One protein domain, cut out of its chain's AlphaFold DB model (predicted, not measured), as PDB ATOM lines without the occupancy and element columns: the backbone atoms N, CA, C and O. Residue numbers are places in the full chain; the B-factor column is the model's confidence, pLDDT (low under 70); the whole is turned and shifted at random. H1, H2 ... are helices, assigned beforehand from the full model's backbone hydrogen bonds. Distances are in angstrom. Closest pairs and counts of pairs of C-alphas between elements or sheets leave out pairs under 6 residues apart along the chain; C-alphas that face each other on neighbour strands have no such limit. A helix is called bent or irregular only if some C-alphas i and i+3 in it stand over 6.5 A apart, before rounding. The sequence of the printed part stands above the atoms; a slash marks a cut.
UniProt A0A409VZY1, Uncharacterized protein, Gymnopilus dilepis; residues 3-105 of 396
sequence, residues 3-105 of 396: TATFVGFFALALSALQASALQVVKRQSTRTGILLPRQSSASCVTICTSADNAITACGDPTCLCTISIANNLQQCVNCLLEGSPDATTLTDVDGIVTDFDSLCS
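What this domain is: This is residues 3 to 105 of the 396 residues of an uncharacterized protein of Gymnopilus dilepis (UniProt A0A409VZY1). Four helices, H1, H2, H4 and H5, make an up-and-down bundle, each running against the one before it, and the first part of the long H1, residues 3 to 17, sticks out from the compact body as an arm. Short H3 sits in the turn between H2 and H4. The printed part has 103 residues with five named helices, H1 to H5 in chain order, and no named strand: all helix. The whole is loose, with a radius of gyration of the C-alphas of 15.9 A and spans of 57 by 26 by 20 A.

How they stand to each other: H1, residues 3 to 33, touches H2, residues 42 to 57, with residues 26 to 32 alone; this helical hairpin has a shallow tilt of 25 degrees, and its closest C-alphas, Ser 29 and Asp 52, are 6.1 A apart. H2 touches H4, residues 67 to 83, opposite ways at a shallow tilt of 32 degrees, only just short of steep; the closest C-alphas, Cys 48 and Cys 76, are 4.8 A apart. H4 and H5, residues 87 to 104, form a helical hairpin and only just touch, with 3 pairs of C-alphas within 8 A, the closest Val 77 and Val 93 at 6.8 A. H3, residues 61 to 64, only just touches H5, with 3 such pairs, the closest Pro 61 and Leu 103 at 7.3 A. H1 and H4 are apart, as are H2 and H5. Every O i to N i+4 pair is within hydrogen-bond range in H2, H4 and H5, and 24 of 27 in H1; H3 is too short for one.

Where its parts are: H1 runs 46.9 A from C-alpha 3 at (-26.610, 34.609, 8.921), and is irregular, but only just: C-alphas 30 and 33 are 6.6 A apart. H2 spans 22.6 A, H3 4.8 A, H4 24.4 A, and H5 25.6 A, ending at C-alpha 104 (-48.102, 18.408, -5.121).

The domain as a whole: The C-alphas of Thr 3 and Ser 41, the two farthest apart, are 58.2 A apart. The printed part has no cut and no long link. Residues 3 to 40 have pLDDT under 70.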
ATOM      1  N   THR A   3     -25.216  34.927   9.282       42.38
ATOM      2  CA  THR A   3     -26.610  34.609   8.921       42.38
ATOM      3  C   THR A   3     -26.799  34.257   7.442       42.38
ATOM      4  O   THR A   3     -27.755  33.570   7.103       42.38
ATOM      5  N   ALA A   4     -25.877  34.659   6.559       41.31
ATOM      6  CA  ALA A   4     -25.991  34.403   5.119       41.31
ATOM      7  C   ALA A   4     -25.619  32.960   4.719       41.31
ATOM      8  O   ALA A   4     -26.157  32.431   3.751       41.31
ATOM      9  N   THR A   5     -24.749  32.285   5.476       43.16
ATOM     10  CA  THR A   5     -24.353  30.890   5.208       43.16
ATOM     11  C   THR A   5     -25.380  29.867   5.701       43.16
ATOM     12  O   THR A   5     -25.490  28.789   5.120       43.16
ATOM     13  N   PHE A   6     -26.183  30.203   6.717       39.72
ATOM     14  CA  PHE A   6     -27.185  29.288   7.281       39.72
ATOM     15  C   PHE A   6     -28.400  29.080   6.361       39.72
ATOM     16  O   PHE A   6     -28.922  27.970   6.267       39.72
ATOM     17  N   VAL A   7     -28.809  30.118   5.622       42.88
ATOM     18  CA  VAL A   7     -29.919  30.034   4.650       42.88
ATOM     19  C   VAL A   7     -29.534  29.167   3.442       42.88
ATOM     20  O   VAL A   7     -30.359  28.405   2.943       42.88
ATOM     21  N   GLY A   8     -28.262  29.206   3.026       34.97
ATOM     22  CA  GLY A   8     -27.748  28.372   1.935       34.97
ATOM     23  C   GLY A   8     -27.790  26.874   2.251       34.97
ATOM     24  O   GLY A   8     -28.207  26.086   1.408       34.97
ATOM     25  N   PHE A   9     -27.441  26.478   3.481       38.97
ATOM     26  CA  PHE A   9     -27.485  25.072   3.904       38.97
ATOM     27  C   PHE A   9     -28.913  24.529   4.048       38.97
ATOM     28  O   PHE A   9     -29.158  23.382   3.680       38.97
ATOM     29  N   PHE A  10     -29.866  25.342   4.517       36.75
ATOM     30  CA  PHE A  10     -31.274  24.934   4.590       36.75
ATOM     31  C   PHE A  10     -31.893  24.746   3.197       36.75
ATOM     32  O   PHE A  10     -32.618  23.779   2.981       36.75
ATOM     33  N   ALA A  11     -31.559  25.606   2.229       36.28
ATOM     34  CA  ALA A  11     -32.019  25.464   0.846       36.28
ATOM     35  C   ALA A  11     -31.428  24.221   0.149       36.28
ATOM     36  O   ALA A  11     -32.133  23.533  -0.592       36.28
ATOM     37  N   LEU A  12     -30.161  23.889   0.423       32.84
ATOM     38  CA  LEU A  12     -29.484  22.696  -0.106       32.84
ATOM     39  C   LEU A  12     -29.999  21.396   0.537       32.84
ATOM     40  O   LEU A  12     -30.176  20.389  -0.145       32.84
ATOM     41  N   ALA A  13     -30.313  21.421   1.836       31.66
ATOM     42  CA  ALA A  13     -30.933  20.293   2.526       31.66
ATOM     43  C   ALA A  13     -32.382  20.059   2.065       31.66
ATOM     44  O   ALA A  13     -32.774  18.915   1.856       31.66
ATOM     45  N   LEU A  14     -33.162  21.123   1.844       33.72
ATOM     46  CA  LEU A  14     -34.546  21.021   1.371       33.72
ATOM     47  C   LEU A  14     -34.624  20.516  -0.080       33.72
ATOM     48  O   LEU A  14     -35.487  19.702  -0.397       33.72
ATOM     49  N   SER A  15     -33.687  20.918  -0.942       34.53
ATOM     50  CA  SER A  15     -33.587  20.402  -2.317       34.53
ATOM     51  C   SER A  15     -33.107  18.945  -2.371       34.53
ATOM     52  O   SER A  15     -33.630  18.164  -3.167       34.53
ATOM     53  N   ALA A  16     -32.210  18.521  -1.474       33.41
ATOM     54  CA  ALA A  16     -31.856  17.105  -1.312       33.41
ATOM     55  C   ALA A  16     -33.025  16.258  -0.760       33.41
ATOM     56  O   ALA A  16     -33.200  15.100  -1.156       33.41
ATOM     57  N   LEU A  17     -33.868  16.837   0.104       31.77
ATOM     58  CA  LEU A  17     -35.084  16.198   0.615       31.77
ATOM     59  C   LEU A  17     -36.145  16.038  -0.488       31.77
ATOM     60  O   LEU A  17     -36.726  14.964  -0.630       31.77
ATOM     61  N   GLN A  18     -36.336  17.061  -1.329       37.72
ATOM     62  CA  GLN A  18     -37.241  17.014  -2.485       37.72
ATOM     63  C   GLN A  18     -36.767  16.028  -3.561       37.72
ATOM     64  O   GLN A  18     -37.581  15.292  -4.117       37.72
ATOM     65  N   ALA A  19     -35.457  15.937  -3.811       37.09
ATOM     66  CA  ALA A  19     -34.891  14.929  -4.709       37.09
ATOM     67  C   ALA A  19     -35.113  13.496  -4.188       37.09
ATOM     68  O   ALA A  19     -35.343  12.576  -4.973       37.09
ATOM     69  N   SER A  20     -35.096  13.312  -2.865       37.34
ATOM     70  CA  SER A  20     -35.357  12.022  -2.219       37.34
ATOM     71  C   SER A  20     -36.838  11.638  -2.279       37.34
ATOM     72  O   SER A  20     -37.148  10.492  -2.589       37.34
ATOM     73  N   ALA A  21     -37.753  12.590  -2.064       39.53
ATOM     74  CA  ALA A  21     -39.196  12.382  -2.212       39.53
ATOM     75  C   ALA A  21     -39.582  12.072  -3.667       39.53
ATOM     76  O   ALA A  21     -40.338  11.141  -3.929       39.53
ATOM     77  N   LEU A  22     -38.974  12.767  -4.632       44.25
ATOM     78  CA  LEU A  22     -39.163  12.475  -6.048       44.25
ATOM     79  C   LEU A  22     -38.598  11.103  -6.435       44.25
ATOM     80  O   LEU A  22     -39.208  10.392  -7.224       44.25
ATOM     81  N   GLN A  23     -37.455  10.699  -5.870       48.78
ATOM     82  CA  GLN A  23     -36.939   9.338  -6.028       48.78
ATOM     83  C   GLN A  23     -37.864   8.304  -5.387       48.78
ATOM     84  O   GLN A  23     -37.989   7.220  -5.942       48.78
ATOM     85  N   VAL A  24     -38.529   8.610  -4.269       47.12
ATOM     86  CA  VAL A  24     -39.544   7.729  -3.674       47.12
ATOM     87  C   VAL A  24     -40.750   7.608  -4.599       47.12
ATOM     88  O   VAL A  24     -41.150   6.486  -4.867       47.12
ATOM     89  N   VAL A  25     -41.252   8.700  -5.185       47.62
ATOM     90  CA  VAL A  25     -42.369   8.657  -6.146       47.62
ATOM     91  C   VAL A  25     -41.972   7.981  -7.461       47.62
ATOM     92  O   VAL A  25     -42.722   7.156  -7.962       47.62
ATOM     93  N   LYS A  26     -40.768   8.214  -7.995       49.03
ATOM     94  CA  LYS A  26     -40.253   7.478  -9.166       49.03
ATOM     95  C   LYS A  26     -40.038   5.997  -8.880       49.03
ATOM     96  O   LYS A  26     -40.352   5.173  -9.729       49.03
ATOM     97  N   ARG A  27     -39.538   5.644  -7.691       47.59
ATOM     98  CA  ARG A  27     -39.372   4.246  -7.258       47.59
ATOM     99  C   ARG A  27     -40.709   3.595  -6.922       47.59
ATOM    100  O   ARG A  27     -40.835   2.394  -7.116       47.59
ATOM    101  N   GLN A  28     -41.707   4.364  -6.484       45.97
ATOM    102  CA  GLN A  28     -43.100   3.936  -6.390       45.97
ATOM    103  C   GLN A  28     -43.768   3.834  -7.775       45.97
ATOM    104  O   GLN A  28     -44.603   2.965  -7.982       45.97
ATOM    105  N   SER A  29     -43.339   4.621  -8.764       43.41
ATOM    106  CA  SER A  29     -43.724   4.408 -10.161       43.41
ATOM    107  C   SER A  29     -43.095   3.122 -10.683       43.41
ATOM    108  O   SER A  29     -43.775   2.296 -11.248       43.41
ATOM    109  N   THR A  30     -41.839   2.803 -10.357       44.81
ATOM    110  CA  THR A  30     -41.296   1.453 -10.635       44.81
ATOM    111  C   THR A  30     -41.989   0.352  -9.802       44.81
ATOM    112  O   THR A  30     -41.939  -0.826 -10.149       44.81
ATOM    113  N   ARG A  31     -42.688   0.732  -8.720       46.12
ATOM    114  CA  ARG A  31     -43.596  -0.088  -7.893       46.12
ATOM    115  C   ARG A  31     -45.008  -0.187  -8.503       46.12
ATOM    116  O   ARG A  31     -45.834  -0.896  -7.934       46.12
ATOM    117  N   THR A  32     -45.294   0.408  -9.675       46.00
ATOM    118  CA  THR A  32     -46.519   0.133 -10.466       46.00
ATOM    119  C   THR A  32     -46.565  -1.287 -11.021       46.00
ATOM    120  O   THR A  32     -47.606  -1.715 -11.512       46.00
ATOM    121  N   GLY A  33     -45.529  -2.096 -10.785       46.38
ATOM    122  CA  GLY A  33     -45.678  -3.545 -10.687       46.38
ATOM    123  C   GLY A  33     -46.696  -4.000  -9.625       46.38
ATOM    124  O   GLY A  33     -46.895  -5.187  -9.494       46.38
ATOM    125  N   ILE A  34     -47.344  -3.122  -8.850       46.16
ATOM    126  CA  ILE A  34     -48.555  -3.429  -8.062       46.16
ATOM    127  C   ILE A  34     -49.821  -3.021  -8.825       46.16
ATOM    128  O   ILE A  34     -50.827  -3.728  -8.770       46.16
ATOM    129  N   LEU A  35     -49.762  -1.923  -9.590       48.56
ATOM    130  CA  LEU A  35     -50.876  -1.502 -10.434       48.56
ATOM    131  C   LEU A  35     -51.084  -2.491 -11.576       48.56
ATOM    132  O   LEU A  35     -52.225  -2.855 -11.784       48.56
ATOM    133  N   LEU A  36     -50.037  -2.963 -12.264       47.28
ATOM    134  CA  LEU A  36     -50.140  -3.815 -13.459       47.28
ATOM    135  C   LEU A  36     -50.614  -5.268 -13.224       47.28
ATOM    136  O   LEU A  36     -51.487  -5.710 -13.969       47.28
ATOM    137  N   PRO A  37     -50.095  -6.052 -12.256       43.84
ATOM    138  CA  PRO A  37     -50.428  -7.477 -12.167       43.84
ATOM    139  C   PRO A  37     -51.803  -7.766 -11.562       43.84
ATOM    140  O   PRO A  37     -52.229  -8.916 -11.588       43.84
ATOM    141  N   ARG A  38     -52.513  -6.755 -11.042       49.56
ATOM    142  CA  ARG A  38     -53.895  -6.901 -10.557       49.56
ATOM    143  C   ARG A  38     -54.959  -6.364 -11.518       49.56
ATOM    144  O   ARG A  38     -56.142  -6.450 -11.202       49.56
ATOM    145  N   GLN A  39     -54.587  -5.841 -12.689       51.84
ATOM    146  CA  GLN A  39     -55.583  -5.305 -13.625       51.84
ATOM    147  C   GLN A  39     -56.165  -6.422 -14.476       51.84
ATOM    148  O   GLN A  39     -55.574  -6.866 -15.456       51.84
ATOM    149  N   SER A  40     -57.354  -6.867 -14.094       57.62
ATOM    150  CA  SER A  40     -58.109  -7.890 -14.811       57.62
ATOM    151  C   SER A  40     -58.654  -7.405 -16.163       57.62
ATOM    152  O   SER A  40     -58.995  -8.237 -17.003       57.62
ATOM    153  N   SER A  41     -58.712  -6.089 -16.422       82.62
ATOM    154  CA  SER A  41     -59.198  -5.536 -17.693       82.62
ATOM    155  C   SER A  41     -58.090  -4.847 -18.506       82.62
ATOM    156  O   SER A  41     -57.387  -3.951 -18.037       82.62
ATOM    157  N   ALA A  42     -57.948  -5.248 -19.776       81.56
ATOM    158  CA  ALA A  42     -56.957  -4.699 -20.714       81.56
ATOM    159  C   ALA A  42     -57.080  -3.171 -20.902       81.56
ATOM    160  O   ALA A  42     -56.093  -2.474 -21.161       81.56
ATOM    161  N   SER A  43     -58.295  -2.644 -20.730       82.81
ATOM    162  CA  SER A  43     -58.603  -1.213 -20.757       82.81
ATOM    163  C   SER A  43     -57.848  -0.453 -19.666       82.81
ATOM    164  O   SER A  43     -57.275   0.604 -19.920       82.81
ATOM    165  N   CYS A  44     -57.794  -1.034 -18.471       90.69
ATOM    166  CA  CYS A  44     -57.150  -0.442 -17.313       90.69
ATOM    167  C   CYS A  44     -55.640  -0.371 -17.490       90.69
ATOM    168  O   CYS A  44     -55.028   0.678 -17.271       90.69
ATOM    169  N   VAL A  45     -55.059  -1.467 -17.993       87.25
ATOM    170  CA  VAL A  45     -53.614  -1.582 -18.204       87.25
ATOM    171  C   VAL A  45     -53.133  -0.452 -19.103       87.25
ATOM    172  O   VAL A  45     -52.114   0.171 -18.821       87.25
ATOM    173  N   THR A  46     -53.893  -0.134 -20.152       90.75
ATOM    174  CA  THR A  46     -53.544   0.934 -21.099       90.75
ATOM    175  C   THR A  46     -53.551   2.313 -20.430       90.75
ATOM    176  O   THR A  46     -52.608   3.088 -20.609       90.75
ATOM    177  N   ILE A  47     -54.570   2.606 -19.613       91.44
ATOM    178  CA  ILE A  47     -54.708   3.878 -18.885       91.44
ATOM    179  C   ILE A  47     -53.575   4.035 -17.863       91.44
ATOM    180  O   ILE A  47     -52.879   5.051 -17.842       91.44
ATOM    181  N   CYS A  48     -53.339   3.004 -17.054       92.88
ATOM    182  CA  CYS A  48     -52.318   3.032 -16.015       92.88
ATOM    183  C   CYS A  48     -50.894   3.033 -16.580       92.88
ATOM    184  O   CYS A  48     -50.030   3.714 -16.037       92.88
ATOM    185  N   THR A  49     -50.651   2.368 -17.714       88.81
ATOM    186  CA  THR A  49     -49.357   2.442 -18.416       88.81
ATOM    187  C   THR A  49     -49.093   3.856 -18.939       88.81
ATOM    188  O   THR A  49     -47.961   4.329 -18.903       88.81
ATOM    189  N   SER A  50     -50.124   4.572 -19.403       90.62
ATOM    190  CA  SER A  50     -49.970   5.971 -19.817       90.62
ATOM    191  C   SER A  50     -49.611   6.881 -18.636       90.62
ATOM    192  O   SER A  50     -48.723   7.726 -18.771       90.62
ATOM    193  N   ALA A  51     -50.242   6.673 -17.474       92.50
ATOM    194  CA  ALA A  51     -49.899   7.379 -16.240       92.50
ATOM    195  C   ALA A  51     -48.454   7.087 -15.802       92.50
ATOM    196  O   ALA A  51     -47.689   8.020 -15.560       92.50
ATOM    197  N   ASP A  52     -48.059   5.812 -15.777       89.12
ATOM    198  CA  ASP A  52     -46.712   5.385 -15.385       89.12
ATOM    199  C   ASP A  52     -45.625   5.949 -16.310       89.12
ATOM    200  O   ASP A  52     -44.627   6.501 -15.845       89.12
ATOM    201  N   ASN A  53     -45.852   5.919 -17.626       89.00
ATOM    202  CA  ASN A  53     -44.932   6.508 -18.597       89.00
ATOM    203  C   ASN A  53     -44.777   8.021 -18.392       89.00
ATOM    204  O   ASN A  53     -43.665   8.541 -18.497       89.00
ATOM    205  N   ALA A  54     -45.866   8.733 -18.081       92.56
ATOM    206  CA  ALA A  54     -45.821  10.169 -17.821       92.56
ATOM    207  C   ALA A  54     -45.051  10.496 -16.530       92.56
ATOM    208  O   ALA A  54     -44.225  11.409 -16.523       92.56
ATOM    209  N   ILE A  55     -45.255   9.715 -15.465       91.31
ATOM    210  CA  ILE A  55     -44.530   9.860 -14.194       91.31
ATOM    211  C   ILE A  55     -43.040   9.541 -14.382       91.31
ATOM    212  O   ILE A  55     -42.174  10.290 -13.924       91.31
ATOM    213  N   THR A  56     -42.722   8.465 -15.100       86.12
ATOM    214  CA  THR A  56     -41.341   8.032 -15.354       86.12
ATOM    215  C   THR A  56     -40.578   9.041 -16.213       86.12
ATOM    216  O   THR A  56     -39.402   9.316 -15.946       86.12
ATOM    217  N   ALA A  57     -41.248   9.645 -17.199       91.69
ATOM    218  CA  ALA A  57     -40.681  10.699 -18.034       91.69
ATOM    219  C   ALA A  57     -40.364  11.985 -17.249       91.69
ATOM    220  O   ALA A  57     -39.481  12.744 -17.652       91.69
ATOM    221  N   CYS A  58     -41.026  12.229 -16.114       93.19
ATOM    222  CA  CYS A  58     -40.815  13.439 -15.328       93.19
ATOM    223  C   CYS A  58     -39.516  13.417 -14.523       93.19
ATOM    224  O   CYS A  58     -39.310  12.582 -13.649       93.19
ATOM    225  N   GLY A  59     -38.611  14.360 -14.794       88.75
ATOM    226  CA  GLY A  59     -37.330  14.505 -14.090       88.75
ATOM    227  C   GLY A  59     -37.426  15.170 -12.714       88.75
ATOM    228  O   GLY A  59     -36.508  15.020 -11.912       88.75
ATOM    229  N   ASP A  60     -38.525  15.874 -12.450       91.75
ATOM    230  CA  ASP A  60     -38.688  16.825 -11.351       91.75
ATOM    231  C   ASP A  60     -40.157  16.870 -10.856       91.75
ATOM    232  O   ASP A  60     -41.066  16.452 -11.582       91.75
ATOM    233  N   PRO A  61     -40.416  17.360  -9.626       87.69
ATOM    234  CA  PRO A  61     -41.769  17.410  -9.060       87.69
ATOM    235  C   PRO A  61     -42.687  18.391  -9.797       87.69
ATOM    236  O   PRO A  61     -43.885  18.155  -9.866       87.69
ATOM    237  N   THR A  62     -42.147  19.448 -10.408       94.12
ATOM    238  CA  THR A  62     -42.910  20.393 -11.241       94.12
ATOM    239  C   THR A  62     -43.548  19.704 -12.447       94.12
ATOM    240  O   THR A  62     -44.696  19.983 -12.778       94.12
ATOM    241  N   CYS A  63     -42.827  18.782 -13.086       95.75
ATOM    242  CA  CYS A  63     -43.353  17.949 -14.161       95.75
ATOM    243  C   CYS A  63     -44.426  16.982 -13.646       95.75
ATOM    244  O   CYS A  63     -45.467  16.819 -14.285       95.75
ATOM    245  N   LEU A  64     -44.185  16.377 -12.477       95.25
ATOM    246  CA  LEU A  64     -45.066  15.380 -11.864       95.25
ATOM    247  C   LEU A  64     -46.408  15.995 -11.432       95.25
ATOM    248  O   LEU A  64     -47.468  15.411 -11.643       95.25
ATOM    249  N   CYS A  65     -46.364  17.225 -10.926       97.31
ATOM    250  CA  CYS A  65     -47.514  17.999 -10.483       97.31
ATOM    251  C   CYS A  65     -48.138  18.810 -11.625       97.31
ATOM    252  O   CYS A  65     -48.353  20.020 -11.524       97.31
ATOM    253  N   THR A  66     -48.450  18.128 -12.728       96.88
ATOM    254  CA  THR A  66     -49.219  18.692 -13.841       96.88
ATOM    255  C   THR A  66     -50.634  18.125 -13.872       96.88
ATOM    256  O   THR A  66     -50.884  16.979 -13.499       96.88
ATOM    257  N   ILE A  67     -51.576  18.923 -14.381       95.62
ATOM    258  CA  ILE A  67     -52.990  18.537 -14.514       95.62
ATOM    259  C   ILE A  67     -53.137  17.246 -15.339       95.62
ATOM    260  O   ILE A  67     -53.956  16.393 -15.011       95.62
ATOM    261  N   SER A  68     -52.323  17.072 -16.386       95.62
ATOM    262  CA  SER A  68     -52.350  15.870 -17.225       95.62
ATOM    263  C   SER A  68     -51.994  14.602 -16.448       95.62
ATOM    264  O   SER A  68     -52.664  13.585 -16.617       95.62
ATOM    265  N   ILE A  69     -50.983  14.653 -15.574       94.88
ATOM    266  CA  ILE A  69     -50.573  13.496 -14.767       94.88
ATOM    267  C   ILE A  69     -51.606  13.206 -13.684       94.88
ATOM    268  O   ILE A  69     -51.995  12.050 -13.537       94.88
ATOM    269  N   ALA A  70     -52.122  14.235 -13.007       95.62
ATOM    270  CA  ALA A  70     -53.205  14.076 -12.036       95.62
ATOM    271  C   ALA A  70     -54.442  13.408 -12.668       95.62
ATOM    272  O   ALA A  70     -54.995  12.465 -12.108       95.62
ATOM    273  N   ASN A  71     -54.829  13.820 -13.881       94.94
ATOM    274  CA  ASN A  71     -55.951  13.221 -14.608       94.94
ATOM    275  C   ASN A  71     -55.686  11.765 -15.023       94.94
ATOM    276  O   ASN A  71     -56.585  10.932 -14.919       94.94
ATOM    277  N   ASN A  72     -54.473  11.446 -15.482       93.88
ATOM    278  CA  ASN A  72     -54.104  10.071 -15.830       93.88
ATOM    279  C   ASN A  72     -54.081   9.167 -14.589       93.88
ATOM    280  O   ASN A  72     -54.574   8.040 -14.639       93.88
ATOM    281  N   LEU A  73     -53.563   9.672 -13.464       94.62
ATOM    282  CA  LEU A  73     -53.557   8.958 -12.189       94.62
ATOM    283  C   LEU A  73     -54.986   8.727 -11.685       94.62
ATOM    284  O   LEU A  73     -55.325   7.609 -11.315       94.62
ATOM    285  N   GLN A  74     -55.851   9.740 -11.762       95.12
ATOM    286  CA  GLN A  74     -57.264   9.633 -11.397       95.12
ATOM    287  C   GLN A  74     -58.005   8.577 -12.228       95.12
ATOM    288  O   GLN A  74     -58.761   7.777 -11.678       95.12
ATOM    289  N   GLN A  75     -57.791   8.552 -13.548       94.19
ATOM    290  CA  GLN A  75     -58.394   7.538 -14.420       94.19
ATOM    291  C   GLN A  75     -57.874   6.137 -14.096       94.19
ATOM    292  O   GLN A  75     -58.656   5.188 -14.063       94.19
ATOM    293  N   CYS A  76     -56.575   6.014 -13.815       95.06
ATOM    294  CA  CYS A  76     -55.973   4.753 -13.404       95.06
ATOM    295  C   CYS A  76     -56.571   4.242 -12.083       95.06
ATOM    296  O   CYS A  76     -56.988   3.089 -12.005       95.06
ATOM    297  N   VAL A  77     -56.682   5.110 -11.073       94.00
ATOM    298  CA  VAL A  77     -57.278   4.789  -9.768       94.00
ATOM    299  C   VAL A  77     -58.738   4.368  -9.906       94.00
ATOM    300  O   VAL A  77     -59.114   3.318  -9.391       94.00
ATOM    301  N   ASN A  78     -59.554   5.134 -10.635       93.56
ATOM    302  CA  ASN A  78     -60.967   4.796 -10.842       93.56
ATOM    303  C   ASN A  78     -61.116   3.430 -11.506       93.56
ATOM    304  O   ASN A  78     -61.902   2.602 -11.061       93.56
ATOM    305  N   CYS A  79     -60.303   3.174 -12.525       93.38
ATOM    306  CA  CYS A  79     -60.330   1.906 -13.221       93.38
ATOM    307  C   CYS A  79     -59.889   0.725 -12.327       93.38
ATOM    308  O   CYS A  79     -60.469  -0.360 -12.397       93.38
ATOM    309  N   LEU A  80     -58.910   0.936 -11.437       90.31
ATOM    310  CA  LEU A  80     -58.489  -0.069 -10.456       90.31
ATOM    311  C   LEU A  80     -59.629  -0.441  -9.498       90.31
ATOM    312  O   LEU A  80     -59.836  -1.617  -9.188       90.31
ATOM    313  N   LEU A  81     -60.369   0.572  -9.039       91.62
ATOM    314  CA  LEU A  81     -61.486   0.418  -8.109       91.62
ATOM    315  C   LEU A  81     -62.703  -0.245  -8.762       91.62
ATOM    316  O   LEU A  81     -63.404  -1.000  -8.093       91.62
ATOM    317  N   GLU A  82     -62.929  -0.022 -10.058       91.56
ATOM    318  CA  GLU A  82     -63.983  -0.701 -10.824       91.56
ATOM    319  C   GLU A  82     -63.688  -2.194 -11.048       91.56
ATOM    320  O   GLU A  82     -64.620  -2.995 -11.134       91.56
ATOM    321  N   GLY A  83     -62.411  -2.585 -11.135       84.69
ATOM    322  CA  GLY A  83     -62.001  -3.964 -11.418       84.69
ATOM    323  C   GLY A  83     -62.164  -4.927 -10.237       84.69
ATOM    324  O   GLY A  83     -62.715  -6.015 -10.400       84.69
ATOM    325  N   SER A  84     -61.685  -4.544  -9.048       81.62
ATOM    326  CA  SER A  84     -61.960  -5.265  -7.797       81.62
ATOM    327  C   SER A  84     -61.605  -4.399  -6.575       81.62
ATOM    328  O   SER A  84     -60.416  -4.261  -6.250       81.62
ATOM    329  N   PRO A  85     -62.590  -3.837  -5.857       83.19
ATOM    330  CA  PRO A  85     -62.330  -3.087  -4.636       83.19
ATOM    331  C   PRO A  85     -62.059  -4.060  -3.480       83.19
ATOM    332  O   PRO A  85     -62.941  -4.378  -2.688       83.19
ATOM    333  N   ASP A  86     -60.832  -4.567  -3.396       86.44
ATOM    334  CA  ASP A  86     -60.347  -5.254  -2.199       86.44
ATOM    335  C   ASP A  86     -59.825  -4.224  -1.182       86.44
ATOM    336  O   ASP A  86     -59.263  -3.196  -1.565       86.44
ATOM    337  N   ALA A  87     -59.972  -4.500   0.117       84.56
ATOM    338  CA  ALA A  87     -59.537  -3.591   1.185       84.56
ATOM    339  C   ALA A  87     -58.038  -3.249   1.092       84.56
ATOM    340  O   ALA A  87     -57.624  -2.126   1.393       84.56
ATOM    341  N   THR A  88     -57.228  -4.199   0.619       80.81
ATOM    342  CA  THR A  88     -55.794  -3.994   0.395       80.81
ATOM    343  C   THR A  88     -55.557  -3.021  -0.756       80.81
ATOM    344  O   THR A  88     -54.787  -2.077  -0.613       80.81
ATOM    345  N   THR A  89     -56.279  -3.198  -1.867       84.38
ATOM    346  CA  THR A  89     -56.218  -2.300  -3.029       84.38
ATOM    347  C   THR A  89     -56.644  -0.884  -2.648       84.38
ATOM    348  O   THR A  89     -56.009   0.078  -3.065       84.38
ATOM    349  N   LEU A  90     -57.678  -0.748  -1.813       89.88
ATOM    350  CA  LEU A  90     -58.140   0.547  -1.320       89.88
ATOM    351  C   LEU A  90     -57.065   1.248  -0.474       89.88
ATOM    352  O   LEU A  90     -56.821   2.435  -0.662       89.88
ATOM    353  N   THR A  91     -56.391   0.498   0.405       87.31
ATOM    354  CA  THR A  91     -55.302   1.012   1.255       87.31
ATOM    355  C   THR A  91     -54.091   1.444   0.422       87.31
ATOM    356  O   THR A  91     -53.522   2.506   0.661       87.31
ATOM    357  N   ASP A  92     -53.710   0.646  -0.579       85.50
ATOM    358  CA  ASP A  92     -52.583   0.960  -1.463       85.50
ATOM    359  C   ASP A  92     -52.875   2.198  -2.329       85.50
ATOM    360  O   ASP A  92     -52.017   3.067  -2.490       85.50
ATOM    361  N   VAL A  93     -54.099   2.307  -2.856       91.62
ATOM    362  CA  VAL A  93     -54.547   3.466  -3.639       91.62
ATOM    363  C   VAL A  93     -54.573   4.735  -2.786       91.62
ATOM    364  O   VAL A  93     -54.096   5.771  -3.242       91.62
ATOM    365  N   ASP A  94     -55.092   4.667  -1.560       92.38
ATOM    366  CA  ASP A  94     -55.137   5.812  -0.642       92.38
ATOM    367  C   ASP A  94     -53.727   6.318  -0.296       92.38
ATOM    368  O   ASP A  94     -53.472   7.525  -0.298       92.38
ATOM    369  N   GLY A  95     -52.775   5.393  -0.125       88.81
ATOM    370  CA  GLY A  95     -51.359   5.718   0.036       88.81
ATOM    371  C   GLY A  95     -50.780   6.469  -1.168       88.81
ATOM    372  O   GLY A  95     -50.147   7.505  -0.991       88.81
ATOM    373  N   ILE A  96     -51.046   6.000  -2.393       90.31
ATOM    374  CA  ILE A  96     -50.573   6.659  -3.626       90.31
ATOM    375  C   ILE A  96     -51.174   8.063  -3.770       90.31
ATOM    376  O   ILE A  96     -50.468   9.005  -4.134       90.31
ATOM    377  N   VAL A  97     -52.471   8.212  -3.492       94.12
ATOM    378  CA  VAL A  97     -53.170   9.502  -3.569       94.12
ATOM    379  C   VAL A  97     -52.622  10.480  -2.530       94.12
ATOM    380  O   VAL A  97     -52.329  11.624  -2.873       94.12
ATOM    381  N   THR A  98     -52.420  10.023  -1.294       93.75
ATOM    382  CA  THR A  98     -51.854  10.838  -0.209       93.75
ATOM    383  C   THR A  98     -50.420  11.268  -0.518       93.75
ATOM    384  O   THR A  98     -50.073  12.435  -0.327       93.75
ATOM    385  N   ASP A  99     -49.593  10.362  -1.048       90.75
ATOM    386  CA  ASP A  99     -48.220  10.671  -1.457       90.75
ATOM    387  C   ASP A  99     -48.199  11.700  -2.604       90.75
ATOM    388  O   ASP A  99     -47.392  12.632  -2.581       90.75
ATOM    389  N   PHE A 100     -49.104  11.578  -3.586       93.44
ATOM    390  CA  PHE A 100     -49.226  12.539  -4.687       93.44
ATOM    391  C   PHE A 100     -49.690  13.919  -4.203       93.44
ATOM    392  O   PHE A 100     -49.077  14.924  -4.563       93.44
ATOM    393  N   ASP A 101     -50.726  13.985  -3.363       94.75
ATOM    394  CA  ASP A 101     -51.236  15.246  -2.806       94.75
ATOM    395  C   ASP A 101     -50.170  15.940  -1.946       94.75
ATOM    396  O   ASP A 101     -49.885  17.125  -2.130       94.75
ATOM    397  N   SER A 102     -49.467  15.177  -1.103       94.06
ATOM    398  CA  SER A 102     -48.360  15.701  -0.304       94.06
ATOM    399  C   SER A 102     -47.188  16.186  -1.158       94.06
ATOM    400  O   SER A 102     -46.520  17.145  -0.767       94.06
ATOM    401  N   LEU A 103     -46.893  15.537  -2.290       93.88
ATOM    402  CA  LEU A 103     -45.839  15.984  -3.205       93.88
ATOM    403  C   LEU A 103     -46.261  17.251  -3.962       93.88
ATOM    404  O   LEU A 103     -45.422  18.104  -4.264       93.88
ATOM    405  N   CYS A 104     -47.556  17.374  -4.259       96.38
ATOM    406  CA  CYS A 104     -48.102  18.408  -5.121       96.38
ATOM    407  C   CYS A 104     -48.832  19.548  -4.403       96.38
ATOM    408  O   CYS A 104     -49.353  20.437  -5.074       96.38
ATOM    409  N   SER A 105     -48.797  19.604  -3.071       95.00
ATOM    410  CA  SER A 105     -49.509  20.603  -2.259       95.00
ATOM    411  C   SER A 105     -49.128  22.068  -2.546       95.00
ATOM    412  O   SER A 105     -49.834  22.990  -2.139       95.00
TER     413      SER A 105